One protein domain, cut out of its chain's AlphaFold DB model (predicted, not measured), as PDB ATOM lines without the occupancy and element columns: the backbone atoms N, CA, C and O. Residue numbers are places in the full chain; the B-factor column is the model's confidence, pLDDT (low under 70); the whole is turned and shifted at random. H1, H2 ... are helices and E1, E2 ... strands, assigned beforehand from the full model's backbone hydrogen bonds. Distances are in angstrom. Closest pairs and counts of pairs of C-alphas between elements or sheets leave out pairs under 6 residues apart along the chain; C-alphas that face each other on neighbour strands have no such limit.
ATOM      1  N   ASP A  20     107.533 115.930 113.278       94.88
ATOM      2  CA  ASP A  20     107.644 115.655 114.710       94.88
ATOM      3  C   ASP A  20     106.464 114.787 115.159       94.88
ATOM      4  O   ASP A  20     106.676 113.650 115.569       94.88
ATOM      5  N   ASP A  21     105.236 115.273 114.939       95.75
ATOM      6  CA  ASP A  21     103.987 114.612 115.326       95.75
ATOM      7  C   ASP A  21     102.862 114.868 114.312       95.75
ATOM      8  O   ASP A  21     102.860 115.870 113.591       95.75
ATOM      9  N   VAL A  22     101.859 113.988 114.313       94.88
ATOM     10  CA  VAL A  22     100.583 114.187 113.612       94.88
ATOM     11  C   VAL A  22      99.445 113.958 114.600       94.88
ATOM     12  O   VAL A  22      99.312 112.869 115.156       94.88
ATOM     13  N   PHE A  23      98.615 114.977 114.814       94.19
ATOM     14  CA  PHE A  23      97.450 114.907 115.695       94.19
ATOM     15  C   PHE A  23      96.171 114.846 114.866       94.19
ATOM     16  O   PHE A  23      95.956 115.706 114.016       94.19
ATOM     17  N   LEU A  24      95.313 113.864 115.139       92.56
ATOM     18  CA  LEU A  24      93.981 113.764 114.543       92.56
ATOM     19  C   LEU A  24      92.963 114.393 115.487       92.56
ATOM     20  O   LEU A  24      92.895 114.037 116.667       92.56
ATOM     21  N   VAL A  25      92.204 115.359 114.983       90.31
ATOM     22  CA  VAL A  25      91.319 116.186 115.791       90.31
ATOM     23  C   VAL A  25      89.927 116.187 115.190       90.31
ATOM     24  O   VAL A  25      89.729 116.563 114.039       90.31
ATOM     25  N   ARG A  26      88.945 115.788 115.996       84.81
ATOM     26  CA  ARG A  26      87.537 115.882 115.619       84.81
ATOM     27  C   ARG A  26      87.041 117.282 115.908       84.81
ATOM     28  O   ARG A  26      87.215 117.787 117.018       84.81
ATOM     29  N   LEU A  27      86.432 117.889 114.904       78.75
ATOM     30  CA  LEU A  27      85.819 119.191 115.019       78.75
ATOM     31  C   LEU A  27      84.301 119.041 115.218       78.75
ATOM     32  O   LEU A  27      83.698 118.125 114.651       78.75
ATOM     33  N   PRO A  28      83.687 119.916 116.031       71.62
ATOM     34  CA  PRO A  28      84.303 121.098 116.636       71.62
ATOM     35  C   PRO A  28      85.099 120.788 117.926       71.62
ATOM     36  O   PRO A  28      84.661 119.994 118.752       71.62
ATOM     37  N   LEU A  29      86.261 121.440 118.141       64.88
ATOM     38  CA  LEU A  29      87.021 121.309 119.410       64.88
ATOM     39  C   LEU A  29      86.275 121.922 120.611       64.88
ATOM     40  O   LEU A  29      86.596 121.617 121.759       64.88
ATOM     41  N   ALA A  30      85.336 122.832 120.352       62.34
ATOM     42  CA  ALA A  30      84.544 123.528 121.354       62.34
ATOM     43  C   ALA A  30      83.097 123.672 120.871       62.34
ATOM     44  O   ALA A  30      82.855 123.959 119.699       62.34
ATOM     45  N   GLU A  38      83.464 121.196 110.491       64.06
ATOM     46  CA  GLU A  38      82.775 119.958 110.878       64.06
ATOM     47  C   GLU A  38      83.458 118.799 110.148       64.06
ATOM     48  O   GLU A  38      83.517 118.783 108.919       64.06
ATOM     49  N   GLY A  39      84.032 117.854 110.896       74.62
ATOM     50  CA  GLY A  39      84.802 116.742 110.327       74.62
ATOM     51  C   GLY A  39      86.082 116.426 111.097       74.62
ATOM     52  O   GLY A  39      86.275 116.869 112.231       74.62
ATOM     53  N   GLU A  40      86.956 115.628 110.486       88.75
ATOM     54  CA  GLU A  40      88.260 115.274 111.046       88.75
ATOM     55  C   GLU A  40      89.361 116.134 110.412       88.75
ATOM     56  O   GLU A  40      89.448 116.276 109.189       88.75
ATOM     57  N   MET A  41      90.188 116.746 111.258       91.12
ATOM     58  CA  MET A  41      91.317 117.583 110.867       91.12
ATOM     59  C   MET A  41      92.618 116.964 111.366       91.12
ATOM     60  O   MET A  41      92.716 116.564 112.525       91.12
ATOM     61  N   ALA A  42      93.651 116.967 110.528       94.62
ATOM     62  CA  ALA A  42      95.009 116.676 110.967       94.62
ATOM     63  C   ALA A  42      95.778 117.954 111.293       94.62
ATOM     64  O   ALA A  42      95.776 118.916 110.524       94.62
ATOM     65  N   VAL A  43      96.522 117.930 112.393       95.12
ATOM     66  CA  VAL A  43      97.565 118.913 112.680       95.12
ATOM     67  C   VAL A  43      98.916 118.230 112.516       95.12
ATOM     68  O   VAL A  43      99.257 117.340 113.291       95.12
ATOM     69  N   ILE A  44      99.685 118.649 111.512       95.94
ATOM     70  CA  ILE A  44     101.036 118.147 111.245       95.94
ATOM     71  C   ILE A  44     102.034 119.107 111.891       95.94
ATOM     72  O   ILE A  44     102.155 120.263 111.476       95.94
ATOM     73  N   ASN A  45     102.746 118.624 112.907       96.12
ATOM     74  CA  ASN A  45     103.826 119.350 113.559       96.12
ATOM     75  C   ASN A  45     105.149 119.043 112.854       96.12
ATOM     76  O   ASN A  45     105.628 117.912 112.873       96.12
ATOM     77  N   LEU A  46     105.729 120.049 112.211       95.06
ATOM     78  CA  LEU A  46     107.022 119.981 111.544       95.06
ATOM     79  C   LEU A  46     108.127 120.434 112.495       95.06
ATOM     80  O   LEU A  46     107.937 121.340 113.306       95.06
ATOM     81  N   ARG A  47     109.315 119.849 112.358       93.56
ATOM     82  CA  ARG A  47     110.487 120.313 113.104       93.56
ATOM     83  C   ARG A  47     111.028 121.612 112.517       93.56
ATOM     84  O   ARG A  47     111.197 121.713 111.301       93.56
ATOM     85  N   GLY A  48     111.418 122.565 113.359       91.25
ATOM     86  CA  GLY A  48     112.080 123.798 112.919       91.25
ATOM     87  C   GLY A  48     113.350 123.528 112.116       91.25
ATOM     88  O   GLY A  48     113.577 124.159 111.090       91.25
ATOM     89  N   SER A  49     114.104 122.486 112.483       89.62
ATOM     90  CA  SER A  49     115.300 122.063 111.746       89.62
ATOM     91  C   SER A  49     115.017 121.667 110.297       89.62
ATOM     92  O   SER A  49     115.893 121.838 109.453       89.62
ATOM     93  N   PHE A  50     113.832 121.118 110.007       88.69
ATOM     94  CA  PHE A  50     113.415 120.819 108.639       88.69
ATOM     95  C   PHE A  50     113.143 122.103 107.871       88.69
ATOM     96  O   PHE A  50     113.606 122.230 106.748       88.69
ATOM     97  N   ILE A  51     112.459 123.058 108.497       88.62
ATOM     98  CA  ILE A  51     112.140 124.351 107.893       88.62
ATOM     99  C   ILE A  51     113.410 125.144 107.571       88.62
ATOM    100  O   ILE A  51     113.576 125.613 106.450       88.62
ATOM    101  N   ASP A  52     114.335 125.242 108.525       87.38
ATOM    102  CA  ASP A  52     115.550 126.050 108.388       87.38
ATOM    103  C   ASP A  52     116.537 125.482 107.350       87.38
ATOM    104  O   ASP A  52     117.388 126.205 106.833       87.38
ATOM    105  N   GLN A  53     116.427 124.188 107.041       85.62
ATOM    106  CA  GLN A  53     117.258 123.494 106.052       85.62
ATOM    107  C   GLN A  53     116.486 123.154 104.768       85.62
ATOM    108  O   GLN A  53     117.040 122.506 103.876       85.62
ATOM    109  N   HIS A  54     115.210 123.544 104.673       84.88
ATOM    110  CA  HIS A  54     114.378 123.213 103.524       84.88
ATOM    111  C   HIS A  54     114.874 123.976 102.288       84.88
ATOM    112  O   HIS A  54     115.093 125.188 102.372       84.88
ATOM    113  N   PRO A  55     115.069 123.307 101.136       83.81
ATOM    114  CA  PRO A  55     115.432 124.001  99.912       83.81
ATOM    115  C   PRO A  55     114.327 124.981  99.509       83.81
ATOM    116  O   PRO A  55     113.231 124.578  99.120       83.81
ATOM    117  N   SER A  56     114.636 126.274  99.582       80.50
ATOM    118  CA  SER A  56     113.683 127.328  99.241       80.50
ATOM    119  C   SER A  56     113.320 127.288  97.754       80.50
ATOM    120  O   SER A  56     114.170 127.052  96.888       80.50
ATOM    121  N   GLY A  57     112.044 127.525  97.461       84.19
ATOM    122  CA  GLY A  57     111.508 127.580  96.105       84.19
ATOM    123  C   GLY A  57     110.038 127.185  96.076       84.19
ATOM    124  O   GLY A  57     109.652 126.180  96.668       84.19
ATOM    125  N   VAL A  58     109.222 127.959  95.355       83.88
ATOM    126  CA  VAL A  58     107.756 127.795  95.313       83.88
ATOM    127  C   VAL A  58     107.347 126.350  95.010       83.88
ATOM    128  O   VAL A  58     106.560 125.767  95.751       83.88
ATOM    129  N   GLU A  59     107.897 125.755  93.948       86.31
ATOM    130  CA  GLU A  59     107.547 124.392  93.530       86.31
ATOM    131  C   GLU A  59     108.043 123.337  94.524       86.31
ATOM    132  O   GLU A  59     107.307 122.414  94.859       86.31
ATOM    133  N   THR A  60     109.261 123.489  95.047       87.81
ATOM    134  CA  THR A  60     109.866 122.539  95.993       87.81
ATOM    135  C   THR A  60     109.125 122.511  97.328       87.81
ATOM    136  O   THR A  60     108.828 121.440  97.871       87.81
ATOM    137  N   GLU A  61     108.793 123.689  97.859       88.94
ATOM    138  CA  GLU A  61     107.991 123.840  99.074       88.94
ATOM    139  C   GLU A  61     106.578 123.281  98.859       88.94
ATOM    140  O   GLU A  61     106.092 122.503  99.682       88.94
ATOM    141  N   MET A  62     105.939 123.601  97.726       89.75
ATOM    142  CA  MET A  62     104.587 123.126  97.423       89.75
ATOM    143  C   MET A  62     104.539 121.605  97.260       89.75
ATOM    144  O   MET A  62     103.679 120.960  97.851       89.75
ATOM    145  N   LEU A  63     105.479 121.011  96.518       90.50
ATOM    146  CA  LEU A  63     105.567 119.557  96.347       90.50
ATOM    147  C   LEU A  63     105.775 118.836  97.680       90.50
ATOM    148  O   LEU A  63     105.216 117.761  97.884       90.50
ATOM    149  N   SER A  64     106.531 119.439  98.602       91.19
ATOM    150  CA  SER A  64     106.723 118.883  99.945       91.19
ATOM    151  C   SER A  64     105.398 118.813 100.707       91.19
ATOM    152  O   SER A  64     105.058 117.759 101.246       91.19
ATOM    153  N   LEU A  65     104.613 119.897 100.705       91.81
ATOM    154  CA  LEU A  65     103.289 119.900 101.332       91.81
ATOM    155  C   LEU A  65     102.328 118.945 100.623       91.81
ATOM    156  O   LEU A  65     101.670 118.155 101.291       91.81
ATOM    157  N   LEU A  66     102.270 118.969  99.291       92.25
ATOM    158  CA  LEU A  66     101.402 118.083  98.511       92.25
ATOM    159  C   LEU A  66     101.718 116.609  98.771       92.25
ATOM    160  O   LEU A  66     100.798 115.816  98.927       92.25
ATOM    161  N   SER A  67     102.992 116.236  98.899       92.19
ATOM    162  CA  SER A  67     103.372 114.865  99.252       92.19
ATOM    163  C   SER A  67     102.832 114.454 100.626       92.19
ATOM    164  O   SER A  67     102.313 113.344 100.770       92.19
ATOM    165  N   MET A  68     102.890 115.347 101.621       93.50
ATOM    166  CA  MET A  68     102.315 115.092 102.948       93.50
ATOM    167  C   MET A  68     100.785 114.999 102.890       93.50
ATOM    168  O   MET A  68     100.219 114.054 103.435       93.50
ATOM    169  N   LEU A  69     100.126 115.934 102.199       93.62
ATOM    170  CA  LEU A  69      98.669 115.968 102.035       93.62
ATOM    171  C   LEU A  69      98.150 114.722 101.311       93.62
ATOM    172  O   LEU A  69      97.226 114.080 101.797       93.62
ATOM    173  N   GLY A  70      98.782 114.345 100.200       90.81
ATOM    174  CA  GLY A  70      98.417 113.163  99.425       90.81
ATOM    175  C   GLY A  70      98.642 111.867 100.195       90.81
ATOM    176  O   GLY A  70      97.791 110.982 100.177       90.81
ATOM    177  N   THR A  71      99.752 111.765 100.936       92.19
ATOM    178  CA  THR A  71     100.003 110.605 101.808       92.19
ATOM    179  C   THR A  71      98.941 110.505 102.896       92.19
ATOM    180  O   THR A  71      98.440 109.414 103.164       92.19
ATOM    181  N   LEU A  72      98.576 111.630 103.511       92.44
ATOM    182  CA  LEU A  72      97.547 111.661 104.539       92.44
ATOM    183  C   LEU A  72      96.186 111.249 103.968       92.44
ATOM    184  O   LEU A  72      95.577 110.327 104.494       92.44
ATOM    185  N   HIS A  73      95.762 111.857 102.859       90.75
ATOM    186  CA  HIS A  73      94.493 111.551 102.198       90.75
ATOM    187  C   HIS A  73      94.399 110.077 101.771       90.75
ATOM    188  O   HIS A  73      93.378 109.429 101.984       90.75
ATOM    189  N   ALA A  74      95.477 109.509 101.220       91.19
ATOM    190  CA  ALA A  74      95.498 108.114 100.781       91.19
ATOM    191  C   ALA A  74      95.357 107.098 101.932       91.19
ATOM    192  O   ALA A  74      94.911 105.976 101.696       91.19
ATOM    193  N   ASN A  75      95.751 107.466 103.157       92.12
ATOM    194  CA  ASN A  75      95.709 106.574 104.322       92.12
ATOM    195  C   ASN A  75      94.547 106.879 105.281       92.12
ATOM    196  O   ASN A  75      94.116 105.982 106.000       92.12
ATOM    197  N   PHE A  76      94.055 108.117 105.284       91.69
ATOM    198  CA  PHE A  76      93.014 108.624 106.176       91.69
ATOM    199  C   PHE A  76      92.032 109.504 105.381       91.69
ATOM    200  O   PHE A  76      92.035 110.731 105.528       91.69
ATOM    201  N   PRO A  77      91.220 108.906 104.492       88.25
ATOM    202  CA  PRO A  77      90.295 109.644 103.627       88.25
ATOM    203  C   PRO A  77      89.197 110.402 104.394       88.25
ATOM    204  O   PRO A  77      88.535 111.267 103.829       88.25
ATOM    205  N   GLU A  78      88.978 110.089 105.672       86.94
ATOM    206  CA  GLU A  78      88.071 110.812 106.566       86.94
ATOM    207  C   GLU A  78      88.582 112.204 106.970       86.94
ATOM    208  O   GLU A  78      87.789 113.054 107.387       86.94
ATOM    209  N   ILE A  79      89.889 112.455 106.843       90.44
ATOM    210  CA  ILE A  79      90.483 113.752 107.154       90.44
ATOM    211  C   ILE A  79      90.199 114.689 105.991       90.44
ATOM    212  O   ILE A  79      90.718 114.496 104.899       90.44
ATOM    213  N   ALA A  80      89.414 115.735 106.234       87.62
ATOM    214  CA  ALA A  80      89.056 116.707 105.201       87.62
ATOM    215  C   ALA A  80      90.041 117.882 105.143       87.62
ATOM    216  O   ALA A  80      90.185 118.553 104.118       87.62
ATOM    217  N   THR A  81      90.702 118.182 106.261       90.25
ATOM    218  CA  THR A  81      91.485 119.411 106.412       90.25
ATOM    219  C   THR A  81      92.769 119.166 107.186       90.25
ATOM    220  O   THR A  81      92.826 118.363 108.114       90.25
ATOM    221  N   VAL A  82      93.816 119.894 106.817       93.31
ATOM    222  CA  VAL A  82      95.152 119.797 107.390       93.31
ATOM    223  C   VAL A  82      95.639 121.179 107.798       93.31
ATOM    224  O   VAL A  82      95.534 122.153 107.048       93.31
ATOM    225  N   ARG A  83      96.209 121.258 108.996       93.81
ATOM    226  CA  ARG A  83      96.921 122.426 109.505       93.81
ATOM    227  C   ARG A  83      98.376 122.061 109.742       93.81
ATOM    228  O   ARG A  83      98.665 121.054 110.381       93.81
ATOM    229  N   PHE A  84      99.280 122.925 109.309       95.12
ATOM    230  CA  PHE A  84     100.699 122.792 109.611       95.12
ATOM    231  C   PHE A  84     101.079 123.687 110.790       95.12
ATOM    232  O   PHE A  84     100.610 124.820 110.917       95.12
ATOM    233  N   VAL A  85     101.929 123.168 111.668       95.75
ATOM    234  CA  VAL A  85     102.588 123.921 112.741       95.75
ATOM    235  C   VAL A  85     104.068 123.556 112.761       95.75
ATOM    236  O   VAL A  85     104.453 122.522 112.224       95.75
ATOM    237  N   VAL A  86     104.906 124.416 113.334       95.12
ATOM    238  CA  VAL A  86     106.357 124.214 113.425       95.12
ATOM    239  C   VAL A  86     106.780 124.321 114.881       95.12
ATOM    240  O   VAL A  86     106.517 125.344 115.516       95.12
ATOM    241  N   ASP A  87     107.408 123.274 115.416       94.38
ATOM    242  CA  ASP A  87     107.778 123.148 116.834       94.38
ATOM    243  C   ASP A  87     106.611 123.516 117.778       94.38
ATOM    244  O   ASP A  87     106.757 124.265 118.751       94.38
ATOM    245  N   GLY A  88     105.405 123.057 117.426       92.94
ATOM    246  CA  GLY A  88     104.161 123.323 118.154       92.94
ATOM    247  C   GLY A  88     103.608 124.749 118.023       92.94
ATOM    248  O   GLY A  88     102.623 125.085 118.682       92.94
ATOM    249  N   LYS A  89     104.205 125.611 117.191       92.81
ATOM    250  CA  LYS A  89     103.799 127.013 117.008       92.81
ATOM    251  C   LYS A  89     103.329 127.286 115.584       92.81
ATOM    252  O   LYS A  89     103.759 126.654 114.624       92.81
ATOM    253  N   ARG A  90     102.450 128.280 115.433       90.69
ATOM    254  CA  ARG A  90     102.106 128.807 114.106       90.69
ATOM    255  C   ARG A  90     103.319 129.536 113.535       90.69
ATOM    256  O   ARG A  90     103.925 130.353 114.226       90.69
ATOM    257  N   ARG A  91     103.634 129.247 112.279       89.19
ATOM    258  CA  ARG A  91     104.650 129.936 111.481       89.19
ATOM    259  C   ARG A  91     103.982 130.413 110.197       89.19
ATOM    260  O   ARG A  91     103.001 129.813 109.772       89.19
ATOM    261  N   GLU A  92     104.478 131.497 109.617       86.12
ATOM    262  CA  GLU A  92     103.878 132.074 108.411       86.12
ATOM    263  C   GLU A  92     104.234 131.270 107.164       86.12
ATOM    264  O   GLU A  92     103.364 131.014 106.345       86.12
ATOM    265  N   THR A  93     105.486 130.829 107.019       87.69
ATOM    266  CA  THR A  93     105.928 130.107 105.819       87.69
ATOM    267  C   THR A  93     106.904 128.975 106.125       87.69
ATOM    268  O   THR A  93     107.472 128.918 107.222       87.69
ATOM    269  N   VAL A  94     107.096 128.080 105.144       82.56
ATOM    270  CA  VAL A  94     108.191 127.096 105.135       82.56
ATOM    271  C   VAL A  94     109.517 127.840 104.947       82.56
ATOM    272  O   VAL A  94     110.155 128.213 105.925       82.56
ATOM    273  N   ALA A  95     109.898 128.161 103.711       84.00
ATOM    274  CA  ALA A  95     111.145 128.867 103.412       84.00
ATOM    275  C   ALA A  95     110.899 130.164 102.618       84.00
ATOM    276  O   ALA A  95     111.752 130.604 101.847       84.00
ATOM    277  N   GLY A  96     109.736 130.789 102.844       82.50
ATOM    278  CA  GLY A  96     109.369 132.103 102.312       82.50
ATOM    279  C   GLY A  96     108.248 132.113 101.271       82.50
ATOM    280  O   GLY A  96     107.734 133.191 100.985       82.50
ATOM    281  N   HIS A  97     107.835 130.961 100.727       84.81
ATOM    282  CA  HIS A  97     106.894 130.933  99.598       84.81
ATOM    283  C   HIS A  97     105.549 130.298  99.930       84.81
ATOM    284  O   HIS A  97     104.506 130.785  99.491       84.81
ATOM    285  N   VAL A  98     105.557 129.201 100.682       86.69
ATOM    286  CA  VAL A  98     104.331 128.470 101.008       86.69
ATOM    287  C   VAL A  98     103.799 128.896 102.369       86.69
ATOM    288  O   VAL A  98     104.500 128.764 103.369       86.69
ATOM    289  N   ASP A  99     102.560 129.389 102.386       89.38
ATOM    290  CA  ASP A  99     101.858 129.898 103.571       89.38
ATOM    291  C   ASP A  99     101.352 128.773 104.492       89.38
ATOM    292  O   ASP A  99     100.427 128.043 104.152       89.38
ATOM    293  N   LEU A 100     101.914 128.671 105.696       91.38
ATOM    294  CA  LEU A 100     101.526 127.693 106.718       91.38
ATOM    295  C   LEU A 100     100.402 128.192 107.646       91.38
ATOM    296  O   LEU A 100      99.908 127.434 108.484       91.38
ATOM    297  N   GLY A 101      99.983 129.455 107.527       88.31
ATOM    298  CA  GLY A 101      98.945 130.053 108.367       88.31
ATOM    299  C   GLY A 101      97.532 129.573 108.029       88.31
ATOM    300  O   GLY A 101      96.648 129.568 108.899       88.31
ATOM    301  N   ARG A 102      97.322 129.140 106.784       88.12
ATOM    302  CA  ARG A 102      96.028 128.678 106.279       88.12
ATOM    303  C   ARG A 102      95.758 127.200 106.557       88.12
ATOM    304  O   ARG A 102      96.644 126.413 106.884       88.12
ATOM    305  N   LEU A 103      94.493 126.830 106.396       90.56
ATOM    306  CA  LEU A 103      94.063 125.440 106.343       90.56
ATOM    307  C   LEU A 103      94.214 124.911 104.915       90.56
ATOM    308  O   LEU A 103      93.913 125.616 103.951       90.56
ATOM    309  N   TYR A 104      94.681 123.675 104.791       90.50
ATOM    310  CA  TYR A 104      94.815 122.975 103.522       90.50
ATOM    311  C   TYR A 104      93.754 121.880 103.421       90.50
ATOM    312  O   TYR A 104      93.582 121.138 104.386       90.50
ATOM    313  N   PRO A 105      93.059 121.730 102.287       88.44
ATOM    314  CA  PRO A 105      92.257 120.538 102.061       88.44
ATOM    315  C   PRO A 105      93.175 119.311 101.992       88.44
ATOM    316  O   PRO A 105      94.263 119.368 101.409       88.44
ATOM    317  N   ALA A 106      92.744 118.200 102.584       84.50
ATOM    318  CA  ALA A 106      93.353 116.911 102.293       84.50
ATOM    319  C   ALA A 106      92.905 116.513 100.884       84.50
ATOM    320  O   ALA A 106      91.735 116.219 100.654       84.50
TER     321      ALA A 106
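What this domain is: This is residues 20 to 30 and 38 to 106 of the 120 residues of the protein "Germane domain-containing protein" of Granulicella aggregans (UniProt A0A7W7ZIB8). A small, strongly twisted sheet of three strands has the long helix H2 beside it, closest to E3, and the short helix H1 at the end of E3. After E3 a long stretch with no named element, residues 87 to 106, folds back, and its residues 104 to 105 pair antiparallel with residues 81 to 82 of E3. The printed part has 80 residues with two named helices and three named strands, in the order E1 E2 H1 H2 E3; the sheet runs E1 E2 E3 and is mixed, and the class is mixed, helices and strands. The whole is compact, with a radius of gyration of the C-alphas of 12.4 A and spans of 34 by 24 by 19 A.

How they stand to each other: E2, residues 39 to 46, is the inner strand. E1, residues 20 to 27, is antiparallel to it at 161 degrees, with N 23 and O 43 within hydrogen-bond range at 2.9 A. E3, residues 79 to 86, is parallel to E2 at 25 degrees, with N 44 and O 83 at 2.8 A. H2, residues 58 to 75, only grazes the sheet with its residues 65 to 73; its closest C-alphas to E3 are those of His 73 and Ile 79, 6.7 A. H1, residues 48 to 52, only grazes the sheet too; the closest C-alphas of H1 and E3 are those of Gly 48 and Val 86, 5.8 A. H1 and H2 are apart. E2, H1, H2 and E3 form a strand-helix-strand unit, two parallel neighbour strands with helices between, and its crossover is right-handed. Every O i to N i+4 pair is within hydrogen-bond range in H1 and H2.

Where its parts are: E1 begins at C-alpha 20, (107.644, 115.655, 114.710), and is 22.1 A long; E2 is 22.5 A. H1 is 6.1 A and H2 26.0 A. E3, 20.0 A, ends at C-alpha 86, (106.357, 124.214, 113.425).

The domain as a whole: The C-alphas farthest apart, of Ala 30 and Pro 55, are 37.6 A apart. Residues 31 to 37 are not printed, and C-alphas 30 and 38 are 11.2 A apart across this cut. Of the links printed whole, E2 to H1, H1 to H2 and H2 to E3 are tight. The pLDDT is under 70 at residues 29 to 30 and 38.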